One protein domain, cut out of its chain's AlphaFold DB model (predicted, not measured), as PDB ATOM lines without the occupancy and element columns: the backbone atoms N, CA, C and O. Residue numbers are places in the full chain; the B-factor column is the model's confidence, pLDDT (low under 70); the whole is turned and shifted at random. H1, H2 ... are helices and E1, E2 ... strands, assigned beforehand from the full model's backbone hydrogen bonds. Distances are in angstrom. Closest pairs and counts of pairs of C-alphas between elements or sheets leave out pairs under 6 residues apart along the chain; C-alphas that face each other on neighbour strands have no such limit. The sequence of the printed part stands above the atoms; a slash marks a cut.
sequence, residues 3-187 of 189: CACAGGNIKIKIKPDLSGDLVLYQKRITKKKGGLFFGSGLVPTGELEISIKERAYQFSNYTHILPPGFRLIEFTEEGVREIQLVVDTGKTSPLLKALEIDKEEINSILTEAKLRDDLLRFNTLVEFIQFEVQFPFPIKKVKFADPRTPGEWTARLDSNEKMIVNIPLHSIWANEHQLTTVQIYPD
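AT A GLANCE: This is residues 3 to 187 of the 189 residues of an uncharacterized protein of Leptospira perdikensis (UniProt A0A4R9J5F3). Two twisted sheets form a sandwich, only partly face to face, with E7 of a four-stranded sheet coming close to E8 and E9 of a six-stranded one. The long strands E2 and E3 run out from the sandwich as a hairpin arm, at whose tip residues 37 to 42 stick out, and H2 packs across E1 and E2. The printed part has 185 residues, with elements in the order E1 E2 E3 E4 E5 H1 H2 H3 E6 E7 E8 E9 H4 E10; the class is mixed, helices and strands. The sheet E3 E2 E1 E6 E9 E8 is mixed, and the sheet E4 E5 E10 E7 is antiparallel. The whole is only just compact, close to loose, with a radius of gyration of the C-alphas of 19.0 A and spans of 74 by 33 by 28 A.

HOW THE PARTS SIT: Start at E1, residues 3 to 14; with E2, residues 20 to 32, and E3, residues 47 to 59, it makes a meander, each strand the antiparallel neighbour of the one before (N 11 to O 23, 2.8 A; N 28 to O 51, 2.7 A). Next find the hairpin of E4, residues 70 to 77, and E5, residues 80 to 88, with N 73 and O 84 2.9 A apart. H1, residues 94 to 98, only grazes both sheets. H2, residues 103 to 114, is on the six-stranded sheet at a height of 8.8 A, over E2 and E1; its closest C-alphas to E1 are Glu 105 and Ala 4, 4.8 A. With its residues 110 to 114 alone H2 touches H3, residues 120 to 123, closest at the C-alphas of Ala 113 and Leu 120, 5.6 A; H3 only grazes the six-stranded sheet. E6, residues 128 to 134, is parallel to E1, with N 10 and O 130 2.8 A apart. E7, residues 139 to 144, comes closest to E8, residues 154 to 159, at the C-alphas of Lys 143 and Ala 155, 5.9 A. E9, residues 162 to 168, is antiparallel to E8 (N 156 to O 164, 2.9 A) and to E6 (N 131 to O 165, 2.8 A). H4, residues 169 to 174, only grazes that sheet. E10, residues 179 to 186, is antiparallel to E5 (N 85 to O 182, 2.9 A) and E7 (N 183 to O 143, 2.8 A). In H1, H2 and H4 every O i to N i+4 pair is within hydrogen-bond range; H3 is too short for one.

IN THESE COORDINATES: Find C-alpha 3 at (158.563, 135.698, 107.650), where E1 begins and runs 33.1 A; E2 measures 39.1 A and E3 39.4 A. E5 spans 25.4 A, E10 22.5 A, E4 21.8 A and H2 16.6 A; E10 ends at C-alpha 186, (192.464, 152.992, 122.588).

THE WHOLE: Look for the farthest C-alphas at Ser 40 and Glu 78, 75.6 A apart. The printed part has no cut, and the link E2 to E3, 14 residues, is long. The pLDDT is under 70 at residues 3 to 8, 33 and 115 to 125.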
ATOM      1  N   CYS A   3     157.615 135.719 106.534       45.12
ATOM      2  CA  CYS A   3     158.563 135.698 107.650       45.12
ATOM      3  C   CYS A   3     159.816 136.408 107.148       45.12
ATOM      4  O   CYS A   3     160.292 136.058 106.076       45.12
ATOM      5  N   ALA A   4     160.310 137.402 107.880       49.97
ATOM      6  CA  ALA A   4     161.422 138.217 107.409       49.97
ATOM      7  C   ALA A   4     162.355 138.623 108.544       49.97
ATOM      8  O   ALA A   4     161.865 138.989 109.608       49.97
ATOM      9  N   CYS A   5     163.675 138.560 108.339       46.47
ATOM     10  CA  CYS A   5     164.671 139.068 109.292       46.47
ATOM     11  C   CYS A   5     164.680 140.611 109.329       46.47
ATOM     12  O   CYS A   5     164.453 141.240 108.311       46.47
ATOM     13  N   ALA A   6     164.937 141.225 110.482       53.78
ATOM     14  CA  ALA A   6     164.843 142.652 110.775       53.78
ATOM     15  C   ALA A   6     166.205 143.156 111.297       53.78
ATOM     16  O   ALA A   6     166.373 143.419 112.491       53.78
ATOM     17  N   GLY A   7     167.191 143.224 110.396       59.59
ATOM     18  CA  GLY A   7     168.571 143.624 110.699       59.59
ATOM     19  C   GLY A   7     169.351 142.609 111.549       59.59
ATOM     20  O   GLY A   7     168.792 141.710 112.182       59.59
ATOM     21  N   GLY A   8     170.678 142.752 111.569       67.56
ATOM     22  CA  GLY A   8     171.563 141.945 112.412       67.56
ATOM     23  C   GLY A   8     172.196 142.803 113.496       67.56
ATOM     24  O   GLY A   8     172.886 143.765 113.172       67.56
ATOM     25  N   ASN A   9     171.988 142.465 114.773       85.81
ATOM     26  CA  ASN A   9     172.713 143.122 115.866       85.81
ATOM     27  C   ASN A   9     173.766 142.164 116.410       85.81
ATOM     28  O   ASN A   9     173.441 141.092 116.919       85.81
ATOM     29  N   ILE A  10     175.024 142.562 116.295       93.00
ATOM     30  CA  ILE A  10     176.187 141.808 116.741       93.00
ATOM     31  C   ILE A  10     176.721 142.519 117.971       93.00
ATOM     32  O   ILE A  10     177.203 143.644 117.877       93.00
ATOM     33  N   LYS A  11     176.629 141.875 119.128       94.69
ATOM     34  CA  LYS A  11     177.190 142.389 120.376       94.69
ATOM     35  C   LYS A  11     178.451 141.623 120.711       94.69
ATOM     36  O   LYS A  11     178.430 140.398 120.733       94.69
ATOM     37  N   ILE A  12     179.532 142.335 120.986       96.38
ATOM     38  CA  ILE A  12     180.815 141.763 121.380       96.38
ATOM     39  C   ILE A  12     181.202 142.420 122.698       96.38
ATOM     40  O   ILE A  12     181.310 143.641 122.769       96.38
ATOM     41  N   LYS A  13     181.401 141.627 123.747       97.31
ATOM     42  CA  LYS A  13     181.883 142.106 125.043       97.31
ATOM     43  C   LYS A  13     183.236 141.487 125.326       97.31
ATOM     44  O   LYS A  13     183.317 140.280 125.530       97.31
ATOM     45  N   ILE A  14     184.270 142.316 125.349       96.88
ATOM     46  CA  ILE A  14     185.653 141.907 125.591       96.88
ATOM     47  C   ILE A  14     185.986 142.168 127.065       96.88
ATOM     48  O   ILE A  14     185.702 143.240 127.601       96.88
ATOM     49  N   LYS A  15     186.559 141.169 127.732       96.44
ATOM     50  CA  LYS A  15     187.012 141.207 129.128       96.44
ATOM     51  C   LYS A  15     188.492 141.610 129.201       96.44
ATOM     52  O   LYS A  15     189.195 141.522 128.195       96.44
ATOM     53  N   PRO A  16     188.998 142.034 130.377       94.25
ATOM     54  CA  PRO A  16     190.397 142.453 130.533       94.25
ATOM     55  C   PRO A  16     191.436 141.392 130.141       94.25
ATOM     56  O   PRO A  16     192.536 141.741 129.730       94.25
ATOM     57  N   ASP A  17     191.083 140.108 130.226       94.06
ATOM     58  CA  ASP A  17     191.916 138.969 129.816       94.06
ATOM     59  C   ASP A  17     191.818 138.640 128.312       94.06
ATOM     60  O   ASP A  17     192.285 137.591 127.876       94.06
ATOM     61  N   LEU A  18     191.216 139.534 127.515       92.75
ATOM     62  CA  LEU A  18     190.960 139.420 126.072       92.75
ATOM     63  C   LEU A  18     189.895 138.381 125.680       92.75
ATOM     64  O   LEU A  18     189.513 138.321 124.505       92.75
ATOM     65  N   SER A  19     189.383 137.607 126.638       96.88
ATOM     66  CA  SER A  19     188.254 136.698 126.446       96.88
ATOM     67  C   SER A  19     186.933 137.465 126.399       96.88
ATOM     68  O   SER A  19     186.894 138.686 126.574       96.88
ATOM     69  N   GLY A  20     185.820 136.782 126.154       96.81
ATOM     70  CA  GLY A  20     184.542 137.472 126.129       96.81
ATOM     71  C   GLY A  20     183.388 136.699 125.535       96.81
ATOM     72  O   GLY A  20     183.437 135.480 125.365       96.81
ATOM     73  N   ASP A  21     182.341 137.460 125.240       96.75
ATOM     74  CA  ASP A  21     181.066 136.964 124.752       96.75
ATOM     75  C   ASP A  21     180.715 137.656 123.427       96.75
ATOM     76  O   ASP A  21     180.874 138.872 123.274       96.75
ATOM     77  N   LEU A  22     180.225 136.881 122.467       95.75
ATOM     78  CA  LEU A  22     179.680 137.357 121.202       95.75
ATOM     79  C   LEU A  22     178.227 136.906 121.115       95.75
ATOM     80  O   LEU A  22     177.937 135.715 121.181       95.75
ATOM     81  N   VAL A  23     177.309 137.853 120.949       93.06
ATOM     82  CA  VAL A  23     175.873 137.585 120.866       93.06
ATOM     83  C   VAL A  23     175.323 138.146 119.565       93.06
ATOM     84  O   VAL A  23     175.472 139.328 119.265       93.06
ATOM     85  N   LEU A  24     174.670 137.287 118.792       91.44
ATOM     86  CA  LEU A  24     173.981 137.644 117.562       91.44
ATOM     87  C   LEU A  24     172.483 137.682 117.837       91.44
ATOM     88  O   LEU A  24     171.895 136.661 118.197       91.44
ATOM     89  N   TYR A  25     171.864 138.832 117.605       85.31
ATOM     90  CA  TYR A  25     170.416 138.972 117.625       85.31
ATOM     91  C   TYR A  25     169.895 139.072 116.206       85.31
ATOM     92  O   TYR A  25     170.283 139.952 115.432       85.31
ATOM     93  N   GLN A  26     168.956 138.191 115.919       81.12
ATOM     94  CA  GLN A  26     168.193 138.158 114.695       81.12
ATOM     95  C   GLN A  26     166.743 138.452 115.058       81.12
ATOM     96  O   GLN A  26     166.109 137.690 115.788       81.12
ATOM     97  N   LYS A  27     166.214 139.569 114.580       76.12
ATOM     98  CA  LYS A  27     164.799 139.899 114.761       76.12
ATOM     99  C   LYS A  27     164.052 139.380 113.548       76.12
ATOM    100  O   LYS A  27     164.600 139.421 112.457       76.12
ATOM    101  N   ARG A  28     162.838 138.881 113.711       75.75
ATOM    102  CA  ARG A  28     162.003 138.398 112.618       75.75
ATOM    103  C   ARG A  28     160.583 138.898 112.769       75.75
ATOM    104  O   ARG A  28     160.045 138.855 113.868       75.75
ATOM    105  N   ILE A  29     159.981 139.347 111.677       73.50
ATOM    106  CA  ILE A  29     158.583 139.773 111.634       73.50
ATOM    107  C   ILE A  29     157.826 138.837 110.699       73.50
ATOM    108  O   ILE A  29     158.175 138.691 109.527       73.50
ATOM    109  N   THR A  30     156.779 138.215 111.229       75.81
ATOM    110  CA  THR A  30     155.916 137.285 110.515       75.81
ATOM    111  C   THR A  30     154.510 137.856 110.419       75.81
ATOM    112  O   THR A  30     153.926 138.245 111.426       75.81
ATOM    113  N   LYS A  31     153.933 137.878 109.215       73.25
ATOM    114  CA  LYS A  31     152.545 138.308 108.988       73.25
ATOM    115  C   LYS A  31     151.710 137.142 108.474       73.25
ATOM    116  O   LYS A  31     152.064 136.484 107.483       73.25
ATOM    117  N   LYS A  32     150.579 136.897 109.131       75.75
ATOM    118  CA  LYS A  32     149.600 135.876 108.744       75.75
ATOM    119  C   LYS A  32     148.326 136.564 108.246       75.75
ATOM    120  O   LYS A  32     147.923 137.612 108.750       75.75
ATOM    121  N   LYS A  33     147.725 135.997 107.193       68.19
ATOM    122  CA  LYS A  33     146.406 136.424 106.705       68.19
ATOM    123  C   LYS A  33     145.360 135.828 107.649       68.19
ATOM    124  O   LYS A  33     145.348 134.612 107.823       68.19
ATOM    125  N   GLY A  34     144.515 136.674 108.232       70.06
ATOM    126  CA  GLY A  34     143.624 136.285 109.329       70.06
ATOM    127  C   GLY A  34     144.336 136.244 110.685       70.06
ATOM    128  O   GLY A  34     145.539 136.475 110.775       70.06
ATOM    129  N   GLY A  35     143.570 135.986 111.737       70.62
ATOM    130  CA  GLY A  35     144.038 135.946 113.119       70.62
ATOM    131  C   GLY A  35     143.030 135.206 113.990       70.62
ATOM    132  O   GLY A  35     141.959 134.818 113.513       70.62
ATOM    133  N   LEU A  36     143.381 134.995 115.256       75.56
ATOM    134  CA  LEU A  36     142.486 134.365 116.226       75.56
ATOM    135  C   LEU A  36     141.141 135.101 116.294       75.56
ATOM    136  O   LEU A  36     141.078 136.329 116.367       75.56
ATOM    137  N   PHE A  37     140.052 134.332 116.263       77.81
ATOM    138  CA  PHE A  37     138.707 134.868 116.418       77.81
ATOM    139  C   PHE A  37     138.547 135.441 117.829       77.81
ATOM    140  O   PHE A  37     138.675 134.713 118.811       77.81
ATOM    141  N   PHE A  38     138.257 136.739 117.922       83.88
ATOM    142  CA  PHE A  38     138.146 137.457 119.197       83.88
ATOM    143  C   PHE A  38     136.693 137.794 119.581       83.88
ATOM    144  O   PHE A  38     136.448 138.670 120.403       83.88
ATOM    145  N   GLY A  39     135.715 137.099 118.991       82.00
ATOM    146  CA  GLY A  39     134.294 137.268 119.300       82.00
ATOM    147  C   GLY A  39     133.449 137.778 118.132       82.00
ATOM    148  O   GLY A  39     133.943 138.141 117.064       82.00
ATOM    149  N   SER A  40     132.132 137.762 118.333       82.38
ATOM    150  CA  SER A  40     131.135 138.157 117.333       82.38
ATOM    151  C   SER A  40     131.205 139.649 117.000       82.38
ATOM    152  O   SER A  40     131.375 140.476 117.891       82.38
ATOM    153  N   GLY A  41     131.013 139.998 115.724       84.25
ATOM    154  CA  GLY A  41     131.065 141.384 115.239       84.25
ATOM    155  C   GLY A  41     132.471 141.890 114.899       84.25
ATOM    156  O   GLY A  41     132.601 142.986 114.362       84.25
ATOM    157  N   LEU A  42     133.515 141.091 115.151       82.12
ATOM    158  CA  LEU A  42     134.895 141.399 114.781       82.12
ATOM    159  C   LEU A  42     135.332 140.528 113.599       82.12
ATOM    160  O   LEU A  42     135.214 139.304 113.638       82.12
ATOM    161  N   VAL A  43     135.859 141.162 112.550       82.56
ATOM    162  CA  VAL A  43     136.447 140.465 111.398       82.56
ATOM    163  C   VAL A  43     137.968 140.548 111.518       82.56
ATOM    164  O   VAL A  43     138.512 141.653 111.466       82.56
ATOM    165  N   PRO A  44     138.680 139.421 111.685       79.69
ATOM    166  CA  PRO A  44     140.130 139.445 111.771       79.69
ATOM    167  C   PRO A  44     140.723 139.880 110.429       79.69
ATOM    168  O   PRO A  44     140.496 139.250 109.397       79.69
ATOM    169  N   THR A  45     141.512 140.950 110.443       78.69
ATOM    170  CA  THR A  45     142.160 141.492 109.237       78.69
ATOM    171  C   THR A  45     143.596 140.987 109.062       78.69
ATOM    172  O   THR A  45     144.121 140.992 107.949       78.69
ATOM    173  N   GLY A  46     144.226 140.482 110.128       77.69
ATOM    174  CA  GLY A  46     145.550 139.863 110.091       77.69
ATOM    175  C   GLY A  46     146.178 139.708 111.475       77.69
ATOM    176  O   GLY A  46     145.685 140.261 112.454       77.69
ATOM    177  N   GLU A  47     147.289 138.982 111.523       77.62
ATOM    178  CA  GLU A  47     148.120 138.781 112.712       77.62
ATOM    179  C   GLU A  47     149.575 139.117 112.372       77.62
ATOM    180  O   GLU A  47     150.065 138.776 111.287       77.62
ATOM    181  N   LEU A  48     150.254 139.796 113.297       75.38
ATOM    182  CA  LEU A  48     151.670 140.131 113.214       75.38
ATOM    183  C   LEU A  48     152.394 139.511 114.409       75.38
ATOM    184  O   LEU A  48     151.993 139.711 115.551       75.38
ATOM    185  N   GLU A  49     153.472 138.791 114.141       77.44
ATOM    186  CA  GLU A  49     154.298 138.126 115.142       77.44
ATOM    187  C   GLU A  49     155.732 138.635 115.007       77.44
ATOM    188  O   GLU A  49     156.290 138.653 113.912       77.44
ATOM    189  N   ILE A  50     156.332 139.059 116.118       75.12
ATOM    190  CA  ILE A  50     157.742 139.447 116.171       75.12
ATOM    191  C   ILE A  50     158.476 138.383 116.980       75.12
ATOM    192  O   ILE A  50     158.156 138.157 118.144       75.12
ATOM    193  N   SER A  51     159.467 137.742 116.372       77.69
ATOM    194  CA  SER A  51     160.355 136.793 117.040       77.69
ATOM    195  C   SER A  51     161.769 137.357 117.125       77.69
ATOM    196  O   SER A  51     162.234 138.064 116.235       77.69
ATOM    197  N   ILE A  52     162.465 137.071 118.221       80.50
ATOM    198  CA  ILE A  52     163.873 137.428 118.402       80.50
ATOM    199  C   ILE A  52     164.619 136.125 118.651       80.50
ATOM    200  O   ILE A  52     164.336 135.416 119.614       80.50
ATOM    201  N   LYS A  53     165.551 135.795 117.761       85.81
ATOM    202  CA  LYS A  53     166.450 134.653 117.885       85.81
ATOM    203  C   LYS A  53     167.814 135.164 118.327       85.81
ATOM    204  O   LYS A  53     168.426 135.990 117.653       85.81
ATOM    205  N   GLU A  54     168.277 134.650 119.454       89.38
ATOM    206  CA  GLU A  54     169.587 134.946 120.017       89.38
ATOM    207  C   GLU A  54     170.528 133.757 119.791       89.38
ATOM    208  O   GLU A  54     170.133 132.599 119.941       89.38
ATOM    209  N   ARG A  55     171.775 134.036 119.409       92.50
ATOM    210  CA  ARG A  55     172.867 133.055 119.389       92.50
ATOM    211  C   ARG A  55     174.043 133.627 120.165       92.50
ATOM    212  O   ARG A  55     174.607 134.632 119.742       92.50
ATOM    213  N   ALA A  56     174.398 132.988 121.274       93.75
ATOM    214  CA  ALA A  56     175.492 133.408 122.141       93.75
ATOM    215  C   ALA A  56     176.696 132.467 122.004       93.75
ATOM    216  O   ALA A  56     176.547 131.247 121.935       93.75
ATOM    217  N   TYR A  57     177.887 133.052 121.976       95.38
ATOM    218  CA  TYR A  57     179.172 132.381 121.842       95.38
ATOM    219  C   TYR A  57     180.146 132.957 122.864       95.38
ATOM    220  O   TYR A  57     180.086 134.144 123.179       95.38
ATOM    221  N   GLN A  58     181.081 132.133 123.325       96.12
ATOM    222  CA  GLN A  58     182.204 132.571 124.149       96.12
ATOM    223  C   GLN A  58     183.499 132.435 123.362       96.12
ATOM    224  O   GLN A  58     183.647 131.518 122.551       96.12
ATOM    225  N   PHE A  59     184.442 133.336 123.607       96.12
ATOM    226  CA  PHE A  59     185.770 133.284 123.012       96.12
ATOM    227  C   PHE A  59     186.853 133.503 124.063       96.12
ATOM    228  O   PHE A  59     186.657 134.228 125.035       96.12
ATOM    229  N   SER A  60     188.009 132.879 123.853       95.19
ATOM    230  CA  SER A  60     189.183 133.012 124.721       95.19
ATOM    231  C   SER A  60     190.055 134.215 124.366       95.19
ATOM    232  O   SER A  60     190.716 134.756 125.242       95.19
ATOM    233  N   ASN A  61     190.053 134.642 123.100       93.44
ATOM    234  CA  ASN A  61     190.758 135.837 122.651       93.44
ATOM    235  C   ASN A  61     190.046 136.473 121.448       93.44
ATOM    236  O   ASN A  61     189.843 135.817 120.423       93.44
ATOM    237  N   TYR A  62     189.686 137.750 121.568       92.00
ATOM    238  CA  TYR A  62     188.969 138.493 120.531       92.00
ATOM    239  C   TYR A  62     189.772 138.703 119.234       92.00
ATOM    240  O   TYR A  62     189.164 138.934 118.192       92.00
ATOM    241  N   THR A  63     191.104 138.608 119.250       89.44
ATOM    242  CA  THR A  63     191.930 138.733 118.031       89.44
ATOM    243  C   THR A  63     191.985 137.435 117.220       89.44
ATOM    244  O   THR A  63     192.415 137.435 116.069       89.44
ATOM    245  N   HIS A  64     191.551 136.316 117.809       89.88
ATOM    246  CA  HIS A  64     191.607 134.985 117.196       89.88
ATOM    247  C   HIS A  64     190.236 134.460 116.756       89.88
ATOM    248  O   HIS A  64     190.152 133.378 116.172       89.88
ATOM    249  N   ILE A  65     189.149 135.189 117.026       89.06
ATOM    250  CA  ILE A  65     187.831 134.790 116.530       89.06
ATOM    251  C   ILE A  65     187.760 134.992 115.014       89.06
ATOM    252  O   ILE A  65     188.175 136.021 114.486       89.06
ATOM    253  N   LEU A  66     187.163 134.021 114.318       89.81
ATOM    254  CA  LEU A  66     186.913 134.083 112.876       89.81
ATOM    255  C   LEU A  66     185.420 133.907 112.549       89.81
ATOM    256  O   LEU A  66     185.038 132.910 111.926       89.81
ATOM    257  N   PRO A  67     184.537 134.830 112.981       91.88
ATOM    258  CA  PRO A  67     183.152 134.822 112.540       91.88
ATOM    259  C   PRO A  67     183.050 134.983 111.015       91.88
ATOM    260  O   PRO A  67     183.897 135.632 110.393       91.88
ATOM    261  N   PRO A  68     181.993 134.452 110.381       92.12
ATOM    262  CA  PRO A  68     181.782 134.655 108.955       92.12
ATOM    263  C   PRO A  68     181.626 136.145 108.621       92.12
ATOM    264  O   PRO A  68     180.656 136.782 109.025       92.12
ATOM    265  N   GLY A  69     182.574 136.687 107.855       92.81
ATOM    266  CA  GLY A  69     182.479 138.020 107.258       92.81
ATOM    267  C   GLY A  69     182.884 139.186 108.159       92.81
ATOM    268  O   GLY A  69     182.682 140.328 107.763       92.81
ATOM    269  N   PHE A  70     183.487 138.950 109.327       95.56
ATOM    270  CA  PHE A  70     184.237 140.003 110.017       95.56
ATOM    271  C   PHE A  70     185.347 139.446 110.908       95.56
ATOM    272  O   PHE A  70     185.331 138.277 111.287       95.56
ATOM    273  N   ARG A  71     186.308 140.299 111.267       95.25
ATOM    274  CA  ARG A  71     187.378 139.989 112.221       95.25
ATOM    275  C   ARG A  71     187.827 141.236 112.972       95.25
ATOM    276  O   ARG A  71     187.730 142.344 112.446       95.25
ATOM    277  N   LEU A  72     188.351 141.030 114.175       94.31
ATOM    278  CA  LEU A  72     189.070 142.050 114.930       94.31
ATOM    279  C   LEU A  72     190.567 141.774 114.810       94.31
ATOM    280  O   LEU A  72     191.010 140.649 115.025       94.31
ATOM    281  N   ILE A  73     191.331 142.790 114.431       93.38
ATOM    282  CA  ILE A  73     192.786 142.717 114.297       93.38
ATOM    283  C   ILE A  73     193.375 143.736 115.253       93.38
ATOM    284  O   ILE A  73     192.926 144.875 115.286       93.38
ATOM    285  N   GLU A  74     194.383 143.334 116.008       91.50
ATOM    286  CA  GLU A  74     195.163 144.235 116.844       91.50
ATOM    287  C   GLU A  74     196.581 144.301 116.290       91.50
ATOM    288  O   GLU A  74     197.179 143.266 115.985       91.50
ATOM    289  N   PHE A  75     197.123 145.505 116.162       88.50
ATOM    290  CA  PHE A  75     198.532 145.704 115.851       88.50
ATOM    291  C   PHE A  75     199.073 146.924 116.589       88.50
ATOM    292  O   PHE A  75     198.338 147.750 117.129       88.50
ATOM    293  N   THR A  76     200.396 146.996 116.671       84.75
ATOM    294  CA  THR A  76     201.113 148.114 117.279       84.75
ATOM    295  C   THR A  76     201.974 148.749 116.204       84.75
ATOM    296  O   THR A  76     202.855 148.087 115.657       84.75
ATOM    297  N   GLU A  77     201.711 150.012 115.897       77.50
ATOM    298  CA  GLU A  77     202.481 150.796 114.934       77.50
ATOM    299  C   GLU A  77     203.120 151.969 115.677       77.50
ATOM    300  O   GLU A  77     202.441 152.695 116.397       77.50
ATOM    301  N   GLU A  78     204.448 152.095 115.589       78.62
ATOM    302  CA  GLU A  78     205.218 153.160 116.260       78.62
ATOM    303  C   GLU A  78     204.947 153.293 117.778       78.62
ATOM    304  O   GLU A  78     205.034 154.371 118.359       78.62
ATOM    305  N   GLY A  79     204.622 152.178 118.446       74.75
ATOM    306  CA  GLY A  79     204.294 152.148 119.880       74.75
ATOM    307  C   GLY A  79     202.846 152.526 120.211       74.75
ATOM    308  O   GLY A  79     202.461 152.485 121.379       74.75
ATOM    309  N   VAL A  80     202.024 152.837 119.207       80.25
ATOM    310  CA  VAL A  80     200.593 153.105 119.353       80.25
ATOM    311  C   VAL A  80     199.808 151.832 119.059       80.25
ATOM    312  O   VAL A  80     199.947 151.211 118.005       80.25
ATOM    313  N   ARG A  81     198.963 151.436 120.011       87.44
ATOM    314  CA  ARG A  81     198.027 150.323 119.848       87.44
ATOM    315  C   ARG A  81     196.881 150.754 118.931       87.44
ATOM    316  O   ARG A  81     196.198 151.729 119.236       87.44
ATOM    317  N   GLU A  82     196.633 150.012 117.860       90.38
ATOM    318  CA  GLU A  82     195.454 150.171 117.002       90.38
ATOM    319  C   GLU A  82     194.683 148.848 116.941       90.38
ATOM    320  O   GLU A  82     195.257 147.761 116.832       90.38
ATOM    321  N   ILE A  83     193.355 148.943 117.017       94.81
ATOM    322  CA  ILE A  83     192.449 147.821 116.780       94.81
ATOM    323  C   ILE A  83     191.642 148.135 115.523       94.81
ATOM    324  O   ILE A  83     191.163 149.252 115.334       94.81
ATOM    325  N   GLN A  84     191.455 147.144 114.663       95.62
ATOM    326  CA  GLN A  84     190.624 147.250 113.475       95.62
ATOM    327  C   GLN A  84     189.493 146.237 113.515       95.62
ATOM    328  O   GLN A  84     189.727 145.038 113.658       95.62
ATOM    329  N   LEU A  85     188.267 146.714 113.318       96.81
ATOM    330  CA  LEU A  85     187.144 145.869 112.931       96.81
ATOM    331  C   LEU A  85     187.072 145.864 111.405       96.81
ATOM    332  O   LEU A  85     186.743 146.878 110.788       96.81
ATOM    333  N   VAL A  86     187.386 144.721 110.805       96.44
ATOM    334  CA  VAL A  86     187.307 144.515 109.358       96.44
ATOM    335  C   VAL A  86     186.060 143.700 109.062       96.44
ATOM    336  O   VAL A  86     185.930 142.582 109.558       96.44
ATOM    337  N   VAL A  87     185.160 144.247 108.252       96.62
ATOM    338  CA  VAL A  87     183.880 143.639 107.877       96.62
ATOM    339  C   VAL A  87     183.840 143.451 106.363       96.62
ATOM    340  O   VAL A  87     184.052 144.401 105.611       96.62
ATOM    341  N   ASP A  88     183.556 142.231 105.916       95.50
ATOM    342  CA  ASP A  88     183.186 141.948 104.531       95.50
ATOM    343  C   ASP A  88     181.784 142.515 104.290       95.50
ATOM    344  O   ASP A  88     180.782 141.994 104.788       95.50
ATOM    345  N   THR A  89     181.733 143.615 103.550       94.12
ATOM    346  CA  THR A  89     180.506 144.328 103.180       94.12
ATOM    347  C   THR A  89     180.176 144.148 101.700       94.12
ATOM    348  O   THR A  89     179.384 144.905 101.141       94.12
ATOM    349  N   GLY A  90     180.754 143.135 101.048       92.25
ATOM    350  CA  GLY A  90     180.412 142.771  99.683       92.25
ATOM    351  C   GLY A  90     179.004 142.185  99.578       92.25
ATOM    352  O   GLY A  90     178.476 141.575 100.510       92.25
ATOM    353  N   LYS A  91     178.399 142.293  98.392       91.00
ATOM    354  CA  LYS A  91     177.046 141.760  98.122       91.00
ATOM    355  C   LYS A  91     176.893 140.251  98.384       91.00
ATOM    356  O   LYS A  91     175.782 139.776  98.595       91.00
ATOM    357  N   THR A  92     177.992 139.497  98.331       90.56
ATOM    358  CA  THR A  92     178.053 138.050  98.608       90.56
ATOM    359  C   THR A  92     178.669 137.740  99.970       90.56
ATOM    360  O   THR A  92     179.105 136.609 100.190       90.56
ATOM    361  N   SER A  93     178.745 138.730 100.861       92.12
ATOM    362  CA  SER A  93     179.381 138.577 102.162       92.12
ATOM    363  C   SER A  93     178.785 137.385 102.918       92.12
ATOM    364  O   SER A  93     177.556 137.275 103.050       92.12
ATOM    365  N   PRO A  94     179.626 136.491 103.467       92.00
ATOM    366  CA  PRO A  94     179.157 135.385 104.288       92.00
ATOM    367  C   PRO A  94     178.471 135.878 105.572       92.00
ATOM    368  O   PRO A  94     177.718 135.115 106.179       92.00
ATOM    369  N   LEU A  95     178.661 137.151 105.948       91.44
ATOM    370  CA  LEU A  95     177.974 137.786 107.068       91.44
ATOM    371  C   LEU A  95     176.457 137.838 106.856       91.44
ATOM    372  O   LEU A  95     175.708 137.484 107.765       91.44
ATOM    373  N   LEU A  96     175.991 138.205 105.653       90.69
ATOM    374  CA  LEU A  96     174.555 138.261 105.341       90.69
ATOM    375  C   LEU A  96     173.901 136.891 105.527       90.69
ATOM    376  O   LEU A  96     172.866 136.768 106.179       90.69
ATOM    377  N   LYS A  97     174.562 135.845 105.018       88.81
ATOM    378  CA  LYS A  97     174.100 134.463 105.160       88.81
ATOM    379  C   LYS A  97     174.115 134.012 106.619       88.81
ATOM    380  O   LYS A  97     173.153 133.400 107.073       88.81
ATOM    381  N   ALA A  98     175.179 134.314 107.365       88.81
ATOM    382  CA  ALA A  98     175.294 133.944 108.775       88.81
ATOM    383  C   ALA A  98     174.231 134.623 109.651       88.81
ATOM    384  O   ALA A  98     173.740 134.014 110.607       88.81
ATOM    385  N   LEU A  99     173.851 135.857 109.315       88.00
ATOM    386  CA  LEU A  99     172.787 136.617 109.972       88.00
ATOM    387  C   LEU A  99     171.382 136.276 109.448       88.00
ATOM    388  O   LEU A  99     170.407 136.794 109.988       88.00
ATOM    389  N   GLU A 100     171.277 135.388 108.452       86.94
ATOM    390  CA  GLU A 100     170.019 135.018 107.794       86.94
ATOM    391  C   GLU A 100     169.256 136.267 107.297       86.94
ATOM    392  O   GLU A 100     168.047 136.389 107.496       86.94
ATOM    393  N   ILE A 101     169.984 137.229 106.713       86.06
ATOM    394  CA  ILE A 101     169.428 138.463 106.145       86.06
ATOM    395  C   ILE A 101     169.154 138.241 104.661       86.06
ATOM    396  O   ILE A 101     170.084 138.014 103.884       86.06
ATOM    397  N   ASP A 102     167.888 138.366 104.273       84.94
ATOM    398  CA  ASP A 102     167.443 138.317 102.883       84.94
ATOM    399  C   ASP A 102     166.943 139.692 102.408       84.94
ATOM    400  O   ASP A 102     166.265 140.424 103.133       84.94
ATOM    401  N   LYS A 103     167.313 140.065 101.178       85.81
ATOM    402  CA  LYS A 103     167.014 141.388 100.615       85.81
ATOM    403  C   LYS A 103     165.527 141.578 100.329       85.81
ATOM    404  O   LYS A 103     164.995 142.664 100.563       85.81
ATOM    405  N   GLU A 104     164.866 140.567  99.779       83.38
ATOM    406  CA  GLU A 104     163.449 140.648  99.419       83.38
ATOM    407  C   GLU A 104     162.585 140.697 100.681       83.38
ATOM    408  O   GLU A 104     161.676 141.527 100.784       83.38
ATOM    409  N   GLU A 105     162.938 139.888 101.680       79.50
ATOM    410  CA  GLU A 105     162.321 139.890 103.005       79.50
ATOM    411  C   GLU A 105     162.413 141.266 103.682       79.50
ATOM    412  O   GLU A 105     161.386 141.818 104.094       79.50
ATOM    413  N   ILE A 106     163.610 141.861 103.751       80.00
ATOM    414  CA  ILE A 106     163.804 143.191 104.356       80.00
ATOM    415  C   ILE A 106     163.005 144.254 103.594       80.00
ATOM    416  O   ILE A 106     162.285 145.035 104.213       80.00
ATOM    417  N   ASN A 107     163.060 144.272 102.258       79.12
ATOM    418  CA  ASN A 107     162.314 145.249 101.455       79.12
ATOM    419  C   ASN A 107     160.800 145.167 101.685       79.12
ATOM    420  O   ASN A 107     160.111 146.193 101.705       79.12
ATOM    421  N   SER A 108     160.275 143.961 101.895       75.12
ATOM    422  CA  SER A 108     158.866 143.770 102.219       75.12
ATOM    423  C   SER A 108     158.531 144.270 103.632       75.12
ATOM    424  O   SER A 108     157.481 144.890 103.807       75.12
ATOM    425  N   ILE A 109     159.424 144.101 104.622       74.50
ATOM    426  CA  ILE A 109     159.267 144.747 105.943       74.50
ATOM    427  C   ILE A 109     159.239 146.267 105.791       74.50
ATOM    428  O   ILE A 109     158.320 146.902 106.301       74.50
ATOM    429  N   LEU A 110     160.210 146.853 105.082       75.56
ATOM    430  CA  LEU A 110     160.315 148.306 104.903       75.56
ATOM    431  C   LEU A 110     159.058 148.880 104.241       75.56
ATOM    432  O   LEU A 110     158.557 149.931 104.640       75.56
ATOM    433  N   THR A 111     158.534 148.178 103.236       75.94
ATOM    434  CA  THR A 111     157.300 148.564 102.539       75.94
ATOM    435  C   THR A 111     156.096 148.550 103.475       75.94
ATOM    436  O   THR A 111     155.332 149.510 103.497       75.94
ATOM    437  N   GLU A 112     155.934 147.495 104.276       70.69
ATOM    438  CA  GLU A 112     154.827 147.399 105.234       70.69
ATOM    439  C   GLU A 112     154.972 148.411 106.380       70.69
ATOM    440  O   GLU A 112     153.985 149.028 106.772       70.69
ATOM    441  N   ALA A 113     156.185 148.633 106.891       70.44
ATOM    442  CA  ALA A 113     156.445 149.609 107.946       70.44
ATOM    443  C   ALA A 113     156.131 151.043 107.492       70.44
ATOM    444  O   ALA A 113     155.617 151.834 108.273       70.44
ATOM    445  N   LYS A 114     156.340 151.379 106.212       71.19
ATOM    446  CA  LYS A 114     155.911 152.673 105.643       71.19
ATOM    447  C   LYS A 114     154.392 152.864 105.634       71.19
ATOM    448  O   LYS A 114     153.930 153.999 105.594       71.19
ATOM    449  N   LEU A 115     153.619 151.779 105.665       69.19
ATOM    450  CA  LEU A 115     152.154 151.819 105.736       69.19
ATOM    451  C   LEU A 115     151.636 151.870 107.184       69.19
ATOM    452  O   LEU A 115     150.435 152.047 107.390       69.19
ATOM    453  N   ARG A 116     152.511 151.677 108.179       67.50
ATOM    454  CA  ARG A 116     152.163 151.430 109.582       67.50
ATOM    455  C   ARG A 116     153.073 152.214 110.526       67.50
ATOM    456  O   ARG A 116     154.189 151.795 110.828       67.50
ATOM    457  N   ASP A 117     152.568 153.341 111.017       59.41
ATOM    458  CA  ASP A 117     153.306 154.271 111.886       59.41
ATOM    459  C   ASP A 117     153.788 153.618 113.206       59.41
ATOM    460  O   ASP A 117     154.832 153.967 113.756       59.41
ATOM    461  N   ASP A 118     153.093 152.578 113.679       63.19
ATOM    462  CA  ASP A 118     153.447 151.781 114.862       63.19
ATOM    463  C   ASP A 118     154.676 150.875 114.659       63.19
ATOM    464  O   ASP A 118     155.386 150.559 115.619       63.19
ATOM    465  N   LEU A 119     154.988 150.502 113.414       60.09
ATOM    466  CA  LEU A 119     156.181 149.720 113.064       60.09
ATOM    467  C   LEU A 119     157.385 150.596 112.705       60.09
ATOM    468  O   LEU A 119     158.510 150.095 112.613       60.09
ATOM    469  N   LEU A 120     157.189 151.908 112.569       54.47
ATOM    470  CA  LEU A 120     158.224 152.841 112.132       54.47
ATOM    471  C   LEU A 120     159.426 152.891 113.099       54.47
ATOM    472  O   LEU A 120     160.562 153.064 112.667       54.47
ATOM    473  N   ARG A 121     159.208 152.645 114.402       53.81
ATOM    474  CA  ARG A 121     160.285 152.540 115.413       53.81
ATOM    475  C   ARG A 121     161.099 151.247 115.325       53.81
ATOM    476  O   ARG A 121     162.258 151.232 115.733       53.81
ATOM    477  N   PHE A 122     160.523 150.168 114.795       56.09
ATOM    478  CA  PHE A 122     161.283 148.958 114.466       56.09
ATOM    479  C   PHE A 122     162.134 149.169 113.203       56.09
ATOM    480  O   PHE A 122     163.209 148.583 113.090       56.09
ATOM    481  N   ASN A 123     161.686 150.053 112.307       53.94
ATOM    482  CA  ASN A 123     162.242 150.314 110.980       53.94
ATOM    483  C   ASN A 123     163.700 150.810 111.003       53.94
ATOM    484  O   ASN A 123     164.544 150.303 110.273       53.94
ATOM    485  N   THR A 124     164.050 151.723 111.912       56.16
ATOM    486  CA  THR A 124     165.407 152.305 111.965       56.16
ATOM    487  C   THR A 124     166.498 151.279 112.299       56.16
ATOM    488  O   THR A 124     167.674 151.547 112.097       56.16
ATOM    489  N   LEU A 125     166.134 150.097 112.815       57.75
ATOM    490  CA  LEU A 125     167.078 149.022 113.144       57.75
ATOM    491  C   LEU A 125     167.089 147.882 112.120       57.75
ATOM    492  O   LEU A 125     167.972 147.030 112.204       57.75
ATOM    493  N   VAL A 126     166.135 147.834 111.181       71.88
ATOM    494  CA  VAL A 126     166.117 146.780 110.148       71.88
ATOM    495  C   VAL A 126     166.973 147.126 108.937       71.88
ATOM    496  O   VAL A 126     167.322 146.232 108.178       71.88
ATOM    497  N   GLU A 127     167.337 148.398 108.777       81.00
ATOM    498  CA  GLU A 127     168.134 148.899 107.652       81.00
ATOM    499  C   GLU A 127     169.643 148.694 107.835       81.00
ATOM    500  O   GLU A 127     170.407 148.887 106.892       81.00
ATOM    501  N   PHE A 128     170.083 148.269 109.023       87.62
ATOM    502  CA  PHE A 128     171.498 148.186 109.369       87.62
ATOM    503  C   PHE A 128     171.903 146.809 109.895       87.62
ATOM    504  O   PHE A 128     171.148 146.113 110.580       87.62
ATOM    505  N   ILE A 129     173.159 146.455 109.636       91.38
ATOM    506  CA  ILE A 129     173.917 145.568 110.516       91.38
ATOM    507  C   ILE A 129     174.588 146.465 111.553       91.38
ATOM    508  O   ILE A 129     175.411 147.314 111.204       91.38
ATOM    509  N   GLN A 130     174.222 146.288 112.818       91.88
ATOM    510  CA  GLN A 130     174.778 147.050 113.928       91.88
ATOM    511  C   GLN A 130     175.774 146.190 114.702       91.88
ATOM    512  O   GLN A 130     175.429 145.118 115.201       91.88
ATOM    513  N   PHE A 131     176.997 146.685 114.846       95.00
ATOM    514  CA  PHE A 131     177.984 146.151 115.775       95.00
ATOM    515  C   PHE A 131     177.986 147.003 117.043       95.00
ATOM    516  O   PHE A 131     178.205 148.210 116.978       95.00
ATOM    517  N   GLU A 132     177.778 146.375 118.194       95.12
ATOM    518  CA  GLU A 132     178.015 146.956 119.516       95.12
ATOM    519  C   GLU A 132     179.233 146.261 120.122       95.12
ATOM    520  O   GLU A 132     179.168 145.073 120.439       95.12
ATOM    521  N   VAL A 133     180.340 146.980 120.287       96.62
ATOM    522  CA  VAL A 133     181.570 146.420 120.861       96.62
ATOM    523  C   VAL A 133     181.873 147.117 122.178       96.62
ATOM    524  O   VAL A 133     182.105 148.324 122.204       96.62
ATOM    525  N   GLN A 134     181.850 146.351 123.266       97.50
ATOM    526  CA  GLN A 134     182.255 146.780 124.597       97.50
ATOM    527  C   GLN A 134     183.701 146.346 124.843       97.50
ATOM    528  O   GLN A 134     184.009 145.150 124.823       97.50
ATOM    529  N   PHE A 135     184.560 147.320 125.108       96.00
ATOM    530  CA  PHE A 135     185.968 147.140 125.428       96.00
ATOM    531  C   PHE A 135     186.187 147.141 126.949       96.00
ATOM    532  O   PHE A 135     185.383 147.721 127.683       96.00
ATOM    533  N   PRO A 136     187.273 146.516 127.435       94.81
ATOM    534  CA  PRO A 136     187.669 146.556 128.839       94.81
ATOM    535  C   PRO A 136     188.593 147.748 129.159       94.81
ATOM    536  O   PRO A 136     189.229 147.765 130.210       94.81
ATOM    537  N   PHE A 137     188.734 148.697 128.231       93.88
ATOM    538  CA  PHE A 137     189.580 149.883 128.337       93.88
ATOM    539  C   PHE A 137     188.956 151.049 127.557       93.88
ATOM    540  O   PHE A 137     188.178 150.811 126.624       93.88
ATOM    541  N   PRO A 138     189.301 152.300 127.908       94.75
ATOM    542  CA  PRO A 138     188.799 153.470 127.208       94.75
ATOM    543  C   PRO A 138     189.303 153.535 125.761       94.75
ATOM    544  O   PRO A 138     190.443 153.192 125.445       94.75
ATOM    545  N   ILE A 139     188.436 154.018 124.881       95.31
ATOM    546  CA  ILE A 139     188.666 154.280 123.469       95.31
ATOM    547  C   ILE A 139     188.613 155.788 123.267       95.31
ATOM    548  O   ILE A 139     187.618 156.442 123.573       95.31
ATOM    549  N   LYS A 140     189.684 156.334 122.704       93.88
ATOM    550  CA  LYS A 140     189.819 157.760 122.421       93.88
ATOM    551  C   LYS A 140     189.075 158.165 121.157       93.88
ATOM    552  O   LYS A 140     188.498 159.248 121.083       93.88
ATOM    553  N   LYS A 141     189.138 157.324 120.123       93.62
ATOM    554  CA  LYS A 141     188.578 157.641 118.806       93.62
ATOM    555  C   LYS A 141     188.221 156.386 118.025       93.62
ATOM    556  O   LYS A 141     188.952 155.402 118.049       93.62
ATOM    557  N   VAL A 142     187.144 156.479 117.251       95.12
ATOM    558  CA  VAL A 142     186.778 155.505 116.216       95.12
ATOM    559  C   VAL A 142     186.517 156.233 114.905       95.12
ATOM    560  O   VAL A 142     186.009 157.356 114.911       95.12
ATOM    561  N   LYS A 143     186.900 155.635 113.778       95.06
ATOM    562  CA  LYS A 143     186.626 156.177 112.439       95.06
ATOM    563  C   LYS A 143     186.637 155.064 111.395       95.06
ATOM    564  O   LYS A 143     187.282 154.040 111.590       95.06
ATOM    565  N   PHE A 144     185.974 155.278 110.266       96.31
ATOM    566  CA  PHE A 144     186.212 154.448 109.086       96.31
ATOM    567  C   PHE A 144     187.597 154.755 108.502       96.31
ATOM    568  O   PHE A 144     188.045 155.903 108.560       96.31
ATOM    569  N   ALA A 145     188.272 153.734 107.967       94.19
ATOM    570  CA  ALA A 145     189.547 153.911 107.269       94.19
ATOM    571  C   ALA A 145     189.359 154.722 105.974       94.19
ATOM    572  O   ALA A 145     190.106 155.663 105.720       94.19
ATOM    573  N   ASP A 146     188.307 154.403 105.216       91.94
ATOM    574  CA  ASP A 146     187.906 155.135 104.015       91.94
ATOM    575  C   ASP A 146     186.722 156.072 104.302       91.94
ATOM    576  O   ASP A 146     185.885 155.762 105.161       91.94
ATOM    577  N   PRO A 147     186.581 157.185 103.559       90.06
ATOM    578  CA  PRO A 147     185.396 158.031 103.628       90.06
ATOM    579  C   PRO A 147     184.110 157.243 103.346       90.06
ATOM    580  O   PRO A 147     184.056 156.419 102.432       90.06
ATOM    581  N   ARG A 148     183.057 157.530 104.115       90.56
ATOM    582  CA  ARG A 148     181.715 156.958 103.941       90.56
ATOM    583  C   ARG A 148     180.673 158.064 103.831       90.56
ATOM    584  O   ARG A 148     180.908 159.168 104.324       90.56
ATOM    585  N   THR A 149     179.523 157.753 103.233       85.94
ATOM    586  CA  THR A 149     178.377 158.668 103.153       85.94
ATOM    587  C   THR A 149     177.929 159.071 104.564       85.94
ATOM    588  O   THR A 149     177.485 158.204 105.329       85.94
ATOM    589  N   PRO A 150     178.058 160.358 104.946       80.94
ATOM    590  CA  PRO A 150     177.694 160.817 106.281       80.94
ATOM    591  C   PRO A 150     176.208 160.602 106.574       80.94
ATOM    592  O   PRO A 150     175.362 160.796 105.708       80.94
ATOM    593  N   GLY A 151     175.888 160.233 107.814       78.50
ATOM    594  CA  GLY A 151     174.512 160.005 108.269       78.50
ATOM    595  C   GLY A 151     173.996 158.585 108.019       78.50
ATOM    596  O   GLY A 151     173.269 158.068 108.861       78.50
ATOM    597  N   GLU A 152     174.425 157.927 106.939       84.50
ATOM    598  CA  GLU A 152     174.057 156.534 106.648       84.50
ATOM    599  C   GLU A 152     175.024 155.548 107.308       84.50
ATOM    600  O   GLU A 152     174.636 154.688 108.097       84.50
ATOM    601  N   TRP A 153     176.317 155.708 107.036       92.50
ATOM    602  CA  TRP A 153     177.365 154.929 107.679       92.50
ATOM    603  C   TRP A 153     177.794 155.637 108.954       92.50
ATOM    604  O   TRP A 153     178.210 156.798 108.921       92.50
ATOM    605  N   THR A 154     177.746 154.948 110.092       92.69
ATOM    606  CA  THR A 154     178.178 155.553 111.359       92.69
ATOM    607  C   THR A 154     179.115 154.630 112.113       92.69
ATOM    608  O   THR A 154     178.860 153.439 112.237       92.69
ATOM    609  N   ALA A 155     180.206 155.191 112.624       94.69
ATOM    610  CA  ALA A 155     181.084 154.569 113.604       94.69
ATOM    611  C   ALA A 155     181.285 155.603 114.709       94.69
ATOM    612  O   ALA A 155     181.793 156.695 114.448       94.69
ATOM    613  N   ARG A 156     180.812 155.305 115.918       94.31
ATOM    614  CA  ARG A 156     180.797 156.261 117.030       94.31
ATOM    615  C   ARG A 156     181.062 155.582 118.363       94.31
ATOM    616  O   ARG A 156     180.855 154.378 118.509       94.31
ATOM    617  N   LEU A 157     181.465 156.387 119.336       95.00
ATOM    618  CA  LEU A 157     181.489 155.996 120.737       95.00
ATOM    619  C   LEU A 157     180.139 156.337 121.368       95.00
ATOM    620  O   LEU A 157     179.677 157.472 121.287       95.00
ATOM    621  N   ASP A 158     179.501 155.328 121.945       91.31
ATOM    622  CA  ASP A 158     178.295 155.460 122.773       91.31
ATOM    623  C   ASP A 158     178.675 155.757 124.233       91.31
ATOM    624  O   ASP A 158     177.965 156.444 124.957       91.31
ATOM    625  N   SER A 159     179.848 155.273 124.649       93.50
ATOM    626  CA  SER A 159     180.564 155.679 125.860       93.50
ATOM    627  C   SER A 159     182.068 155.521 125.623       93.50
ATOM    628  O   SER A 159     182.473 154.987 124.587       93.50
ATOM    629  N   ASN A 160     182.900 155.911 126.591       94.50
ATOM    630  CA  ASN A 160     184.353 155.756 126.485       94.50
ATOM    631  C   ASN A 160     184.791 154.300 126.273       94.50
ATOM    632  O   ASN A 160     185.878 154.078 125.773       94.50
ATOM    633  N   GLU A 161     183.970 153.306 126.598       95.44
ATOM    634  CA  GLU A 161     184.330 151.886 126.472       95.44
ATOM    635  C   GLU A 161     183.428 151.134 125.486       95.44
ATOM    636  O   GLU A 161     183.558 149.923 125.313       95.44
ATOM    637  N   LYS A 162     182.492 151.828 124.832       95.94
ATOM    638  CA  LYS A 162     181.493 151.203 123.964       95.94
ATOM    639  C   LYS A 162     181.453 151.874 122.604       95.94
ATOM    640  O   LYS A 162     181.083 153.041 122.484       95.94
ATOM    641  N   MET A 163     181.746 151.095 121.573       96.06
ATOM    642  CA  MET A 163     181.620 151.494 120.177       96.06
ATOM    643  C   MET A 163     180.316 150.965 119.578       96.06
ATOM    644  O   MET A 163     179.925 149.823 119.825       96.06
ATOM    645  N   ILE A 164     179.687 151.781 118.732       94.12
ATOM    646  CA  ILE A 164     178.596 151.373 117.847       94.12
ATOM    647  C   ILE A 164     179.003 151.645 116.399       94.12
ATOM    648  O   ILE A 164     179.399 152.765 116.064       94.12
ATOM    649  N   VAL A 165     178.872 150.632 115.545       95.19
ATOM    650  CA  VAL A 165     179.039 150.752 114.092       95.19
ATOM    651  C   VAL A 165     177.749 150.325 113.412       95.19
ATOM    652  O   VAL A 165     177.303 149.199 113.612       95.19
ATOM    653  N   ASN A 166     177.183 151.198 112.585       92.88
ATOM    654  CA  ASN A 166     176.026 150.893 111.754       92.88
ATOM    655  C   ASN A 166     176.466 150.809 110.297       92.88
ATOM    656  O   ASN A 166     177.003 151.777 109.748       92.88
ATOM    657  N   ILE A 167     176.220 149.650 109.694       93.50
ATOM    658  CA  ILE A 167     176.499 149.366 108.290       93.50
ATOM    659  C   ILE A 167     175.162 149.244 107.553       93.50
ATOM    660  O   ILE A 167     174.406 148.315 107.851       93.50
ATOM    661  N   PRO A 168     174.846 150.153 106.618       92.31
ATOM    662  CA  PRO A 168     173.594 150.112 105.876       92.31
ATOM    663  C   PRO A 168     173.519 148.895 104.948       92.31
ATOM    664  O   PRO A 168     174.418 148.636 104.142       92.31
ATOM    665  N   LEU A 169     172.411 148.157 105.027       91.12
ATOM    666  CA  LEU A 169     172.153 146.996 104.177       91.12
ATOM    667  C   LEU A 169     172.009 147.385 102.703       91.12
ATOM    668  O   LEU A 169     172.465 146.639 101.834       91.12
ATOM    669  N   HIS A 170     171.432 148.559 102.403       89.56
ATOM    670  CA  HIS A 170     171.300 149.027 101.021       89.56
ATOM    671  C   HIS A 170     172.658 149.192 100.345       89.56
ATOM    672  O   HIS A 170     172.815 148.724  99.219       89.56
ATOM    673  N   SER A 171     173.651 149.746 101.045       91.69
ATOM    674  CA  SER A 171     175.000 149.915 100.506       91.69
ATOM    675  C   SER A 171     175.732 148.588 100.301       91.69
ATOM    676  O   SER A 171     176.461 148.441  99.317       91.69
ATOM    677  N   ILE A 172     175.512 147.590 101.172       93.06
ATOM    678  CA  ILE A 172     176.030 146.223 100.964       93.06
ATOM    679  C   ILE A 172     175.442 145.635  99.674       93.06
ATOM    680  O   ILE A 172     176.169 145.106  98.832       93.06
ATOM    681  N   TRP A 173     174.125 145.744  99.475       91.88
ATOM    682  CA  TRP A 173     173.469 145.212  98.276       91.88
ATOM    683  C   TRP A 173     173.810 145.982  96.999       91.88
ATOM    684  O   TRP A 173     173.839 145.378  95.926       91.88
ATOM    685  N   ALA A 174     174.059 147.287  97.106       92.00
ATOM    686  CA  ALA A 174     174.587 148.121  96.028       92.00
ATOM    687  C   ALA A 174     176.083 147.865  95.770       92.00
ATOM    688  O   ALA A 174     176.609 148.282  94.740       92.00
ATOM    689  N   ASN A 175     176.749 147.114  96.659       92.06
ATOM    690  CA  ASN A 175     178.164 146.771  96.591       92.06
ATOM    691  C   ASN A 175     179.074 148.013  96.550       92.06
ATOM    692  O   ASN A 175     180.095 148.010  95.861       92.06
ATOM    693  N   GLU A 176     178.692 149.066  97.279       91.88
ATOM    694  CA  GLU A 176     179.414 150.348  97.330       91.88
ATOM    695  C   GLU A 176     180.830 150.178  97.891       91.88
ATOM    696  O   GLU A 176     181.797 150.750  97.384       91.88
ATOM    697  N   HIS A 177     180.960 149.344  98.925       91.75
ATOM    698  CA  HIS A 177     182.216 149.060  99.605       91.75
ATOM    699  C   HIS A 177     182.310 147.559  99.871       91.75
ATOM    700  O   HIS A 177     181.573 147.031 100.696       91.75
ATOM    701  N   GLN A 178     183.209 146.854  99.181       92.69
ATOM    702  CA  GLN A 178     183.347 145.399  99.355       92.69
ATOM    703  C   GLN A 178     183.973 145.025 100.703       92.69
ATOM    704  O   GLN A 178     183.664 143.982 101.267       92.69
ATOM    705  N   LEU A 179     184.827 145.895 101.237       95.00
ATOM    706  CA  LEU A 179     185.465 145.722 102.531       95.00
ATOM    707  C   LEU A 179     185.335 147.022 103.318       95.00
ATOM    708  O   LEU A 179     185.632 148.101 102.801       95.00
ATOM    709  N   THR A 180     184.912 146.914 104.571       96.06
ATOM    710  CA  THR A 180     184.816 148.046 105.486       96.06
ATOM    711  C   THR A 180     185.753 147.839 106.660       96.06
ATOM    712  O   THR A 180     185.583 146.906 107.438       96.06
ATOM    713  N   THR A 181     186.706 148.753 106.818       97.00
ATOM    714  CA  THR A 181     187.600 148.793 107.978       97.00
ATOM    715  C   THR A 181     187.215 149.951 108.887       97.00
ATOM    716  O   THR A 181     187.129 151.102 108.448       97.00
ATOM    717  N   VAL A 182     186.992 149.650 110.163       97.00
ATOM    718  CA  VAL A 182     186.817 150.632 111.235       97.00
ATOM    719  C   VAL A 182     188.071 150.612 112.093       97.00
ATOM    720  O   VAL A 182     188.414 149.575 112.656       97.00
ATOM    721  N   GLN A 183     188.744 151.753 112.185       95.81
ATOM    722  CA  GLN A 183     189.917 151.962 113.023       95.81
ATOM    723  C   GLN A 183     189.481 152.432 114.408       95.81
ATOM    724  O   GLN A 183     188.656 153.345 114.540       95.81
ATOM    725  N   ILE A 184     190.043 151.804 115.430       95.69
ATOM    726  CA  ILE A 184     189.688 151.960 116.836       95.69
ATOM    727  C   ILE A 184     190.983 152.269 117.577       95.69
ATOM    728  O   ILE A 184     191.905 151.457 117.600       95.69
ATOM    729  N   TYR A 185     191.040 153.456 118.171       93.94
ATOM    730  CA  TYR A 185     192.206 153.968 118.880       93.94
ATOM    731  C   TYR A 185     191.920 153.941 120.382       93.94
ATOM    732  O   TYR A 185     191.153 154.791 120.856       93.94
ATOM    733  N   PRO A 186     192.483 152.978 121.133       92.56
ATOM    734  CA  PRO A 186     192.464 152.992 122.588       92.56
ATOM    735  C   PRO A 186     193.045 154.300 123.124       92.56
ATOM    736  O   PRO A 186     193.901 154.916 122.482       92.56
ATOM    737  N   ASP A 187     192.586 154.730 124.294       89.62
ATOM    738  CA  ASP A 187     193.264 155.819 124.983       89.62
ATOM    739  C   ASP A 187     194.622 155.321 125.488       89.62
ATOM    740  O   ASP A 187     194.732 154.245 126.081       89.62
TER     741      ASP A 187